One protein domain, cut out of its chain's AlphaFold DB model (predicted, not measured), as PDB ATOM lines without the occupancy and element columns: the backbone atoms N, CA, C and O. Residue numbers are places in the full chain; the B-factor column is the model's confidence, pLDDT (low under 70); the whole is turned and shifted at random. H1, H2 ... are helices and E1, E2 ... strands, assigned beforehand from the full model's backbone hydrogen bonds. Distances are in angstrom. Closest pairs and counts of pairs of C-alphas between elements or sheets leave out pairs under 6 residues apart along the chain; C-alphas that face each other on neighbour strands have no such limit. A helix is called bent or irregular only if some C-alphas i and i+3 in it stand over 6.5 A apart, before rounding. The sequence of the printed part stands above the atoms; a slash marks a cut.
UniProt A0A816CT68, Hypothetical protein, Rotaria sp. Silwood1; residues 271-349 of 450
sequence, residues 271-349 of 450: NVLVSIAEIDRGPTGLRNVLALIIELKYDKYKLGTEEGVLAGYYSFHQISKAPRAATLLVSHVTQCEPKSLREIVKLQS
ATOM      1  N   ASN A 271      47.105  26.263  51.407       88.94
ATOM      2  CA  ASN A 271      46.364  25.071  51.801       88.94
ATOM      3  C   ASN A 271      46.956  24.464  53.076       88.94
ATOM      4  O   ASN A 271      48.158  24.186  53.169       88.94
ATOM      5  N   VAL A 272      46.086  24.205  54.043       90.31
ATOM      6  CA  VAL A 272      46.416  23.637  55.346       90.31
ATOM      7  C   VAL A 272      45.478  22.489  55.703       90.31
ATOM      8  O   VAL A 272      44.369  22.361  55.193       90.31
ATOM      9  N   LEU A 273      45.949  21.629  56.595       90.06
ATOM     10  CA  LEU A 273      45.213  20.521  57.176       90.06
ATOM     11  C   LEU A 273      44.901  20.838  58.635       90.06
ATOM     12  O   LEU A 273      45.798  21.214  59.392       90.06
ATOM     13  N   VAL A 274      43.643  20.650  59.019       91.12
ATOM     14  CA  VAL A 274      43.174  20.746  60.406       91.12
ATOM     15  C   VAL A 274      42.915  19.338  60.919       91.12
ATOM     16  O   VAL A 274      42.129  18.607  60.312       91.12
ATOM     17  N   SER A 275      43.558  18.951  62.018       88.44
ATOM     18  CA  SER A 275      43.352  17.637  62.629       88.44
ATOM     19  C   SER A 275      41.985  17.544  63.309       88.44
ATOM     20  O   SER A 275      41.494  18.496  63.920       88.44
ATOM     21  N   ILE A 276      41.349  16.381  63.185       87.12
ATOM     22  CA  ILE A 276      40.056  16.083  63.802       87.12
ATOM     23  C   ILE A 276      40.301  15.187  65.015       87.12
ATOM     24  O   ILE A 276      40.994  14.173  64.919       87.12
ATOM     25  N   ALA A 277      39.703  15.540  66.154       84.19
ATOM     26  CA  ALA A 277      39.774  14.723  67.359       84.19
ATOM     27  C   ALA A 277      39.137  13.341  67.137       84.19
ATOM     28  O   ALA A 277      38.138  13.205  66.432       84.19
ATOM     29  N   GLU A 278      39.676  12.307  67.786       80.88
ATOM     30  CA  GLU A 278      39.192  10.931  67.606       80.88
ATOM     31  C   GLU A 278      37.718  10.753  67.970       80.88
ATOM     32  O   GLU A 278      36.992  10.043  67.283       80.88
ATOM     33  N   ILE A 279      37.258  11.465  68.998       81.38
ATOM     34  CA  ILE A 279      35.859  11.452  69.438       81.38
ATOM     35  C   ILE A 279      34.889  12.011  68.385       81.38
ATOM     36  O   ILE A 279      33.708  11.664  68.377       81.38
ATOM     37  N   ASP A 280      35.385  12.870  67.492       78.69
ATOM     38  CA  ASP A 280      34.596  13.538  66.458       78.69
ATOM     39  C   ASP A 280      34.617  12.789  65.117       78.69
ATOM     40  O   ASP A 280      33.880  13.155  64.195       78.69
ATOM     41  N   ARG A 281      35.420  11.720  64.999       78.69
ATOM     42  CA  ARG A 281      35.517  10.887  63.793       78.69
ATOM     43  C   ARG A 281      35.015   9.466  64.055       78.69
ATOM     44  O   ARG A 281      35.361   8.822  65.037       78.69
ATOM     45  N   GLY A 282      34.227   8.939  63.120       72.50
ATOM     46  CA  GLY A 282      33.891   7.515  63.101       72.50
ATOM     47  C   GLY A 282      35.104   6.653  62.708       72.50
ATOM     48  O   GLY A 282      36.098   7.190  62.211       72.50
ATOM     49  N   PRO A 283      35.021   5.314  62.827       69.44
ATOM     50  CA  PRO A 283      36.125   4.407  62.481       69.44
ATOM     51  C   PRO A 283      36.658   4.583  61.051       69.44
ATOM     52  O   PRO A 283      37.840   4.384  60.794       69.44
ATOM     53  N   THR A 284      35.787   4.989  60.124       71.19
ATOM     54  CA  THR A 284      36.105   5.247  58.710       71.19
ATOM     55  C   THR A 284      36.128   6.740  58.362       71.19
ATOM     56  O   THR A 284      36.068   7.098  57.188       71.19
ATOM     57  N   GLY A 285      36.138   7.626  59.362       69.50
ATOM     58  CA  GLY A 285      36.170   9.074  59.163       69.50
ATOM     59  C   GLY A 285      37.540   9.577  58.703       69.50
ATOM     60  O   GLY A 285      38.573   8.978  59.012       69.50
ATOM     61  N   LEU A 286      37.550  10.704  57.986       79.06
ATOM     62  CA  LEU A 286      38.783  11.417  57.645       79.06
ATOM     63  C   LEU A 286      39.500  11.857  58.931       79.06
ATOM     64  O   LEU A 286      38.855  12.203  59.920       79.06
ATOM     65  N   ARG A 287      40.839  11.829  58.922       83.69
ATOM     66  CA  ARG A 287      41.660  12.290  60.061       83.69
ATOM     67  C   ARG A 287      41.864  13.803  60.059       83.69
ATOM     68  O   ARG A 287      41.973  14.402  61.122       83.69
ATOM     69  N   ASN A 288      41.900  14.396  58.868       89.00
ATOM     70  CA  ASN A 288      42.183  15.808  58.666       89.00
ATOM     71  C   ASN A 288      41.158  16.423  57.711       89.00
ATOM     72  O   ASN A 288      40.758  15.777  56.741       89.00
ATOM     73  N   VAL A 289      40.795  17.681  57.958       88.88
ATOM     74  CA  VAL A 289      40.027  18.516  57.028       88.88
ATOM     75  C   VAL A 289      40.997  19.369  56.216       88.88
ATOM     76  O   VAL A 289      41.863  20.030  56.792       88.88
ATOM     77  N   LEU A 290      40.845  19.374  54.891       90.12
ATOM     78  CA  LEU A 290      41.556  20.298  54.005       90.12
ATOM     79  C   LEU A 290      40.890  21.676  54.052       90.12
ATOM     80  O   LEU A 290      39.683  21.789  53.836       90.12
ATOM     81  N   ALA A 291      41.680  22.710  54.326       89.31
ATOM     82  CA  ALA A 291      41.219  24.084  54.433       89.31
ATOM     83  C   ALA A 291      42.204  25.069  53.789       89.31
ATOM     84  O   ALA A 291      43.395  24.797  53.666       89.31
ATOM     85  N   LEU A 292      41.704  26.239  53.416       91.00
ATOM     86  CA  LEU A 292      42.468  27.359  52.881       91.00
ATOM     87  C   LEU A 292      42.516  28.491  53.912       91.00
ATOM     88  O   LEU A 292      41.508  28.787  54.559       91.00
ATOM     89  N   ILE A 293      43.665  29.145  54.067       90.94
ATOM     90  CA  ILE A 293      43.790  30.319  54.941       90.94
ATOM     91  C   ILE A 293      43.112  31.521  54.270       90.94
ATOM     92  O   ILE A 293      43.563  31.972  53.219       90.94
ATOM     93  N   ILE A 294      42.054  32.051  54.890       89.44
ATOM     94  CA  ILE A 294      41.298  33.217  54.398       89.44
ATOM     95  C   ILE A 294      41.848  34.521  54.985       89.44
ATOM     96  O   ILE A 294      41.987  35.512  54.278       89.44
ATOM     97  N   GLU A 295      42.133  34.537  56.286       88.75
ATOM     98  CA  GLU A 295      42.508  35.754  57.012       88.75
ATOM     99  C   GLU A 295      43.525  35.420  58.108       88.75
ATOM    100  O   GLU A 295      43.442  34.367  58.745       88.75
ATOM    101  N   LEU A 296      44.472  36.329  58.342       88.81
ATOM    102  CA  LEU A 296      45.412  36.288  59.459       88.81
ATOM    103  C   LEU A 296      45.112  37.468  60.388       88.81
ATOM    104  O   LEU A 296      45.224  38.623  59.978       88.81
ATOM    105  N   LYS A 297      44.749  37.184  61.643       88.12
ATOM    106  CA  LYS A 297      44.429  38.205  62.647       88.12
ATOM    107  C   LYS A 297      45.004  37.822  64.008       88.12
ATOM    108  O   LYS A 297      44.706  36.745  64.517       88.12
ATOM    109  N   TYR A 298      45.800  38.712  64.610       83.81
ATOM    110  CA  TYR A 298      46.455  38.498  65.914       83.81
ATOM    111  C   TYR A 298      47.204  37.150  66.010       83.81
ATOM    112  O   TYR A 298      46.980  36.388  66.948       83.81
ATOM    113  N   ASP A 299      48.027  36.825  65.005       82.06
ATOM    114  CA  ASP A 299      48.770  35.553  64.890       82.06
ATOM    115  C   ASP A 299      47.906  34.279  64.880       82.06
ATOM    116  O   ASP A 299      48.387  33.170  65.128       82.06
ATOM    117  N   LYS A 300      46.617  34.421  64.561       86.62
ATOM    118  CA  LYS A 300      45.703  33.300  64.356       86.62
ATOM    119  C   LYS A 300      45.111  33.320  62.956       86.62
ATOM    120  O   LYS A 300      44.834  34.374  62.385       86.62
ATOM    121  N   TYR A 301      44.871  32.128  62.434       90.25
ATOM    122  CA  TYR A 301      44.413  31.889  61.076       90.25
ATOM    123  C   TYR A 301      42.912  31.612  61.056       90.25
ATOM    124  O   TYR A 301      42.397  30.789  61.818       90.25
ATOM    125  N   LYS A 302      42.206  32.287  60.153       91.75
ATOM    126  CA  LYS A 302      40.827  31.979  59.786       91.75
ATOM    127  C   LYS A 302      40.837  31.050  58.581       91.75
ATOM    128  O   LYS A 302      41.527  31.320  57.599       91.75
ATOM    129  N   LEU A 303      40.076  29.964  58.657       92.38
ATOM    130  CA  LEU A 303      40.156  28.861  57.703       92.38
ATOM    131  C   LEU A 303      38.836  28.665  56.950       92.38
ATOM    132  O   LEU A 303      37.759  28.720  57.547       92.38
ATOM    133  N   GLY A 304      38.937  28.411  55.649       90.50
ATOM    134  CA  GLY A 304      37.829  28.131  54.739       90.50
ATOM    135  C   GLY A 304      37.884  26.724  54.174       90.50
ATOM    136  O   GLY A 304      38.954  26.246  53.819       90.50
ATOM    137  N   THR A 305      36.737  26.068  54.056       88.88
ATOM    138  CA  THR A 305      36.597  24.736  53.449       88.88
ATOM    139  C   THR A 305      35.543  24.777  52.345       88.88
ATOM    140  O   THR A 305      34.821  25.769  52.224       88.88
ATOM    141  N   GLU A 306      35.410  23.701  51.564       85.88
ATOM    142  CA  GLU A 306      34.353  23.598  50.539       85.88
ATOM    143  C   GLU A 306      32.950  23.742  51.145       85.88
ATOM    144  O   GLU A 306      32.063  24.352  50.559       85.88
ATOM    145  N   GLU A 307      32.771  23.263  52.376       83.44
ATOM    146  CA  GLU A 307      31.481  23.228  53.070       83.44
ATOM    147  C   GLU A 307      31.146  24.524  53.827       83.44
ATOM    148  O   GLU A 307      30.028  24.673  54.338       83.44
ATOM    149  N   GLY A 308      32.099  25.454  53.939       86.19
ATOM    150  CA  GLY A 308      31.935  26.719  54.655       86.19
ATOM    151  C   GLY A 308      33.185  27.190  55.398       86.19
ATOM    152  O   GLY A 308      34.240  26.547  55.391       86.19
ATOM    153  N   VAL A 309      33.053  28.331  56.075       90.56
ATOM    154  CA  VAL A 309      34.123  28.938  56.877       90.56
ATOM    155  C   VAL A 309      34.100  28.373  58.295       90.56
ATOM    156  O   VAL A 309      33.049  28.305  58.929       90.56
ATOM    157  N   LEU A 310      35.263  28.001  58.834       91.12
ATOM    158  CA  LEU A 310      35.363  27.530  60.213       91.12
ATOM    159  C   LEU A 310      35.093  28.676  61.195       91.12
ATOM    160  O   LEU A 310      35.693  29.746  61.097       91.12
ATOM    161  N   ALA A 311      34.210  28.461  62.173       87.88
ATOM    162  CA  ALA A 311      33.800  29.487  63.135       87.88
ATOM    163  C   ALA A 311      34.970  30.007  63.999       87.88
ATOM    164  O   ALA A 311      35.066  31.210  64.251       87.88
ATOM    165  N   GLY A 312      35.892  29.125  64.391       88.06
ATOM    166  CA  GLY A 312      37.053  29.456  65.221       88.06
ATOM    167  C   GLY A 312      38.229  30.077  64.462       88.06
ATOM    168  O   GLY A 312      38.320  29.998  63.237       88.06
ATOM    169  N   TYR A 313      39.139  30.680  65.225       90.56
ATOM    170  CA  TYR A 313      40.487  31.029  64.778       90.56
ATOM    171  C   TYR A 313      41.458  29.955  65.258       90.56
ATOM    172  O   TYR A 313      41.367  29.518  66.407       90.56
ATOM    173  N   TYR A 314      42.391  29.569  64.398       89.81
ATOM    174  CA  TYR A 314      43.333  28.492  64.659       89.81
ATOM    175  C   TYR A 314      44.733  29.045  64.856       89.81
ATOM    176  O   TYR A 314      45.188  29.912  64.110       89.81
ATOM    177  N   SER A 315      45.426  28.541  65.868       86.69
ATOM    178  CA  SER A 315      46.844  28.822  66.060       86.69
ATOM    179  C   SER A 315      47.678  27.976  65.101       86.69
ATOM    180  O   SER A 315      47.252  26.903  64.678       86.69
ATOM    181  N   PHE A 316      48.908  28.411  64.833       81.06
ATOM    182  CA  PHE A 316      49.862  27.683  63.992       81.06
ATOM    183  C   PHE A 316      50.001  26.187  64.358       81.06
ATOM    184  O   PHE A 316      50.021  25.338  63.481       81.06
ATOM    185  N   HIS A 317      50.013  25.844  65.648       79.19
ATOM    186  CA  HIS A 317      50.151  24.459  66.132       79.19
ATOM    187  C   HIS A 317      48.953  23.552  65.831       79.19
ATOM    188  O   HIS A 317      49.069  22.335  65.913       79.19
ATOM    189  N   GLN A 318      47.792  24.133  65.529       83.50
ATOM    190  CA  GLN A 318      46.566  23.386  65.245       83.50
ATOM    191  C   GLN A 318      46.403  23.092  63.750       83.50
ATOM    192  O   GLN A 318      45.433  22.446  63.354       83.50
ATOM    193  N   ILE A 319      47.323  23.593  62.922       87.50
ATOM    194  CA  ILE A 319      47.285  23.473  61.471       87.50
ATOM    195  C   ILE A 319      48.602  22.905  60.956       87.50
ATOM    196  O   ILE A 319      49.672  23.141  61.505       87.50
ATOM    197  N   SER A 320      48.527  22.133  59.882       85.94
ATOM    198  CA  SER A 320      49.696  21.583  59.195       85.94
ATOM    199  C   SER A 320      49.668  21.983  57.730       85.94
ATOM    200  O   SER A 320      48.597  22.109  57.145       85.94
ATOM    201  N   LYS A 321      50.828  22.182  57.103       83.94
ATOM    202  CA  LYS A 321      50.878  22.502  55.672       83.94
ATOM    203  C   LYS A 321      50.350  21.319  54.856       83.94
ATOM    204  O   LYS A 321      50.762  20.183  55.088       83.94
ATOM    205  N   ALA A 322      49.445  21.573  53.913       81.75
ATOM    206  CA  ALA A 322      48.914  20.506  53.074       81.75
ATOM    207  C   ALA A 322      49.999  19.959  52.117       81.75
ATOM    208  O   ALA A 322      50.818  20.734  51.604       81.75
ATOM    209  N   PRO A 323      50.020  18.641  51.839       76.00
ATOM    210  CA  PRO A 323      50.862  18.067  50.794       76.00
ATOM    211  C   PRO A 323      50.554  18.709  49.436       76.00
ATOM    212  O   PRO A 323      49.396  18.991  49.142       76.00
ATOM    213  N   ARG A 324      51.558  18.860  48.557       63.09
ATOM    214  CA  ARG A 324      51.397  19.481  47.218       63.09
ATOM    215  C   ARG A 324      50.279  18.875  46.354       63.09
ATOM    216  O   ARG A 324      49.800  19.549  45.453       63.09
ATOM    217  N   ALA A 325      49.887  17.625  46.605       59.56
ATOM    218  CA  ALA A 325      48.819  16.939  45.878       59.56
ATOM    219  C   ALA A 325      47.396  17.345  46.319       59.56
ATOM    220  O   ALA A 325      46.446  17.095  45.586       59.56
ATOM    221  N   ALA A 326      47.237  17.946  47.503       61.91
ATOM    222  CA  ALA A 326      45.949  18.376  48.036       61.91
ATOM    223  C   ALA A 326      45.801  19.892  47.856       61.91
ATOM    224  O   ALA A 326      46.358  20.679  48.621       61.91
ATOM    225  N   THR A 327      45.061  20.301  46.826       70.00
ATOM    226  CA  THR A 327      44.845  21.716  46.505       70.00
ATOM    227  C   THR A 327      43.365  22.049  46.524       70.00
ATOM    228  O   THR A 327      42.610  21.566  45.681       70.00
ATOM    229  N   LEU A 328      42.968  22.917  47.448       77.31
ATOM    230  CA  LEU A 328      41.677  23.583  47.423       77.31
ATOM    231  C   LEU A 328      41.873  24.945  46.744       77.31
ATOM    232  O   LEU A 328      42.776  25.707  47.098       77.31
ATOM    233  N   LEU A 329      41.082  25.223  45.706       73.06
ATOM    234  CA  LEU A 329      41.106  26.517  45.027       73.06
ATOM    235  C   LEU A 329      40.311  27.531  45.844       73.06
ATOM    236  O   LEU A 329      39.299  27.189  46.449       73.06
ATOM    237  N   VAL A 330      40.714  28.801  45.792       70.94
ATOM    238  CA  VAL A 330      39.993  29.898  46.464       70.94
ATOM    239  C   VAL A 330      38.522  29.950  46.030       70.94
ATOM    240  O   VAL A 330      37.652  30.230  46.846       70.94
ATOM    241  N   SER A 331      38.228  29.601  44.772       68.31
ATOM    242  CA  SER A 331      36.867  29.523  44.225       68.31
ATOM    243  C   SER A 331      36.004  28.411  44.827       68.31
ATOM    244  O   SER A 331      34.786  28.495  44.742       68.31
ATOM    245  N   HIS A 332      36.608  27.369  45.407       69.81
ATOM    246  CA  HIS A 332      35.878  26.277  46.056       69.81
ATOM    247  C   HIS A 332      35.526  26.590  47.509       69.81
ATOM    248  O   HIS A 332      34.722  25.877  48.097       69.81
ATOM    249  N   VAL A 333      36.109  27.634  48.107       76.69
ATOM    250  CA  VAL A 333      35.743  28.043  49.464       76.69
ATOM    251  C   VAL A 333      34.370  28.696  49.416       76.69
ATOM    252  O   VAL A 333      34.224  29.850  49.007       76.69
ATOM    253  N   THR A 334      33.354  27.973  49.875       68.50
ATOM    254  CA  THR A 334      32.014  28.537  49.980       68.50
ATOM    255  C   THR A 334      32.001  29.579  51.101       68.50
ATOM    256  O   THR A 334      32.227  29.248  52.267       68.50
ATOM    257  N   GLN A 335      31.701  30.841  50.774       65.62
ATOM    258  CA  GLN A 335      31.492  31.928  51.748       65.62
ATOM    259  C   GLN A 335      30.134  31.794  52.465       65.62
ATOM    260  O   GLN A 335      29.337  32.725  52.528       65.62
ATOM    261  N   CYS A 336      29.850  30.595  52.967       64.75
ATOM    262  CA  CYS A 336      28.658  30.280  53.741       64.75
ATOM    263  C   CYS A 336      28.842  30.639  55.219       64.75
ATOM    264  O   CYS A 336      29.949  30.939  55.676       64.75
ATOM    265  N   GLU A 337      27.737  30.570  55.964       78.56
ATOM    266  CA  GLU A 337      27.700  30.778  57.411       78.56
ATOM    267  C   GLU A 337      28.815  30.018  58.152       78.56
ATOM    268  O   GLU A 337      29.197  28.911  57.747       78.56
ATOM    269  N   PRO A 338      29.344  30.596  59.247       86.12
ATOM    270  CA  PRO A 338      30.406  29.976  60.016       86.12
ATOM    271  C   PRO A 338      29.935  28.647  60.617       86.12
ATOM    272  O   PRO A 338      28.989  28.614  61.399       86.12
ATOM    273  N   LYS A 339      30.640  27.560  60.298       88.50
ATOM    274  CA  LYS A 339      30.369  26.210  60.810       88.50
ATOM    275  C   LYS A 339      31.459  25.764  61.774       88.50
ATOM    276  O   LYS A 339      32.630  26.131  61.651       88.50
ATOM    277  N   SER A 340      31.088  24.949  62.751       90.19
ATOM    278  CA  SER A 340      32.050  24.268  63.614       90.19
ATOM    279  C   SER A 340      32.799  23.171  62.848       90.19
ATOM    280  O   SER A 340      32.301  22.621  61.863       90.19
ATOM    281  N   LEU A 341      33.987  22.796  63.337       88.69
ATOM    282  CA  LEU A 341      34.766  21.699  62.751       88.69
ATOM    283  C   LEU A 341      33.945  20.402  62.696       88.69
ATOM    284  O   LEU A 341      33.911  19.733  61.671       88.69
ATOM    285  N   ARG A 342      33.205  20.092  63.767       87.31
ATOM    286  CA  ARG A 342      32.344  18.905  63.848       87.31
ATOM    287  C   ARG A 342      31.240  18.903  62.786       87.31
ATOM    288  O   ARG A 342      30.924  17.849  62.245       87.31
ATOM    289  N   GLU A 343      30.642  20.052  62.482       87.75
ATOM    290  CA  GLU A 343      29.609  20.152  61.442       87.75
ATOM    291  C   GLU A 343      30.185  19.936  60.045       87.75
ATOM    292  O   GLU A 343      29.596  19.200  59.257       87.75
ATOM    293  N   ILE A 344      31.359  20.501  59.758       87.31
ATOM    294  CA  ILE A 344      32.049  20.276  58.480       87.31
ATOM    295  C   ILE A 344      32.410  18.796  58.318       87.31
ATOM    296  O   ILE A 344      32.135  18.202  57.277       87.31
ATOM    297  N   VAL A 345      32.933  18.163  59.370       85.44
ATOM    298  CA  VAL A 345      33.275  16.733  59.350       85.44
ATOM    299  C   VAL A 345      32.028  15.865  59.132       85.44
ATOM    300  O   VAL A 345      32.088  14.885  58.387       85.44
ATOM    301  N   LYS A 346      30.873  16.247  59.696       83.88
ATOM    302  CA  LYS A 346      29.581  15.587  59.433       83.88
ATOM    303  C   LYS A 346      29.132  15.712  57.985       83.88
ATOM    304  O   LYS A 346      28.620  14.735  57.449       83.88
ATOM    305  N   LEU A 347      29.328  16.872  57.359       82.75
ATOM    306  CA  LEU A 347      28.964  17.101  55.957       82.75
ATOM    307  C   LEU A 347      29.852  16.302  54.994       82.75
ATOM    308  O   LEU A 347      29.342  15.722  54.036       82.75
ATOM    309  N   GLN A 348      31.147  16.196  55.300       78.75
ATOM    310  CA  GLN A 348      32.106  15.402  54.524       78.75
ATOM    311  C   GLN A 348      31.965  13.886  54.753       78.75
ATOM    312  O   GLN A 348      32.454  13.079  53.961       78.75
ATOM    313  N   SER A 349      31.302  13.468  55.834       76.12
ATOM    314  CA  SER A 349      31.116  12.058  56.166       76.12
ATOM    315  C   SER A 349      29.907  11.452  55.453       76.12
ATOM    316  O   SER A 349      28.777  11.912  55.592       76.12
TER     317      SER A 349
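AT A GLANCE: This is residues 271 to 349 of the 450 residues of the protein "Hypothetical protein" of Rotaria sp. Silwood1 (UniProt A0A816CT68). One strongly twisted antiparallel sheet, its long strand E2 sharply bent, makes a wall, and the short helix H1 packs on one face of it, mostly at E4. A long link, residues 322 to 340, loops from edge strand E5 round to H1. The printed part has 79 residues, with five named strands and then one helix along the chain; the sheet's order is E4 E3 E2 E1 E5. The class is mixed, with 39 residues, under half, in named elements. The whole is compact, with a radius of gyration of the C-alphas of 11.8 A and spans of 34 by 26 by 25 A.

HOW THE PARTS SIT: Start at E2, residues 288 to 297, which bends by 72 degrees at residue 294. Its residues 288 to 292 pair with E1, residues 271 to 275, a hairpin; look at N 272 and O 291, 2.8 A apart. Its residues 292 to 297 pair with E3, residues 300 to 305, also a hairpin, where N 294 and O 302 are 2.9 A apart. E3 forms a hairpin with E4, residues 308 to 314, with N 310 and O 303 at 2.9 A. E1 to E4 form a meander, each strand the antiparallel neighbour of the one before. Beside E1 find edge strand E5, residues 319 to 321, antiparallel, with N 273 and O 320 at 2.7 A. H1, residues 341 to 348, is on the sheet at a height of 8.0 A, over none of its strands, but only just: 2 of its C-alphas fall on E3. The closest C-alphas of H1 and E4 are those of Leu 341 and Leu 310, 6.4 A apart. In H1 every O i to N i+4 pair is within hydrogen-bond range.

IN THESE COORDINATES: Find C-alpha 271 at (46.364, 25.071, 51.801); E1 runs 13.5 A from there. E2 is 22.9 A long, E3 16.6 A and E4 15.3 A. H1 ends at C-alpha 348, (32.106, 15.402, 54.524).

THE WHOLE: The C-alphas farthest apart are those of Pro 283 and Tyr 298, 35.8 A. The printed part has no cut; the links E1 to E2 and E5 to H1 are long. Ten residues have pLDDT under 70, among them 324 to 326 and 334 to 336.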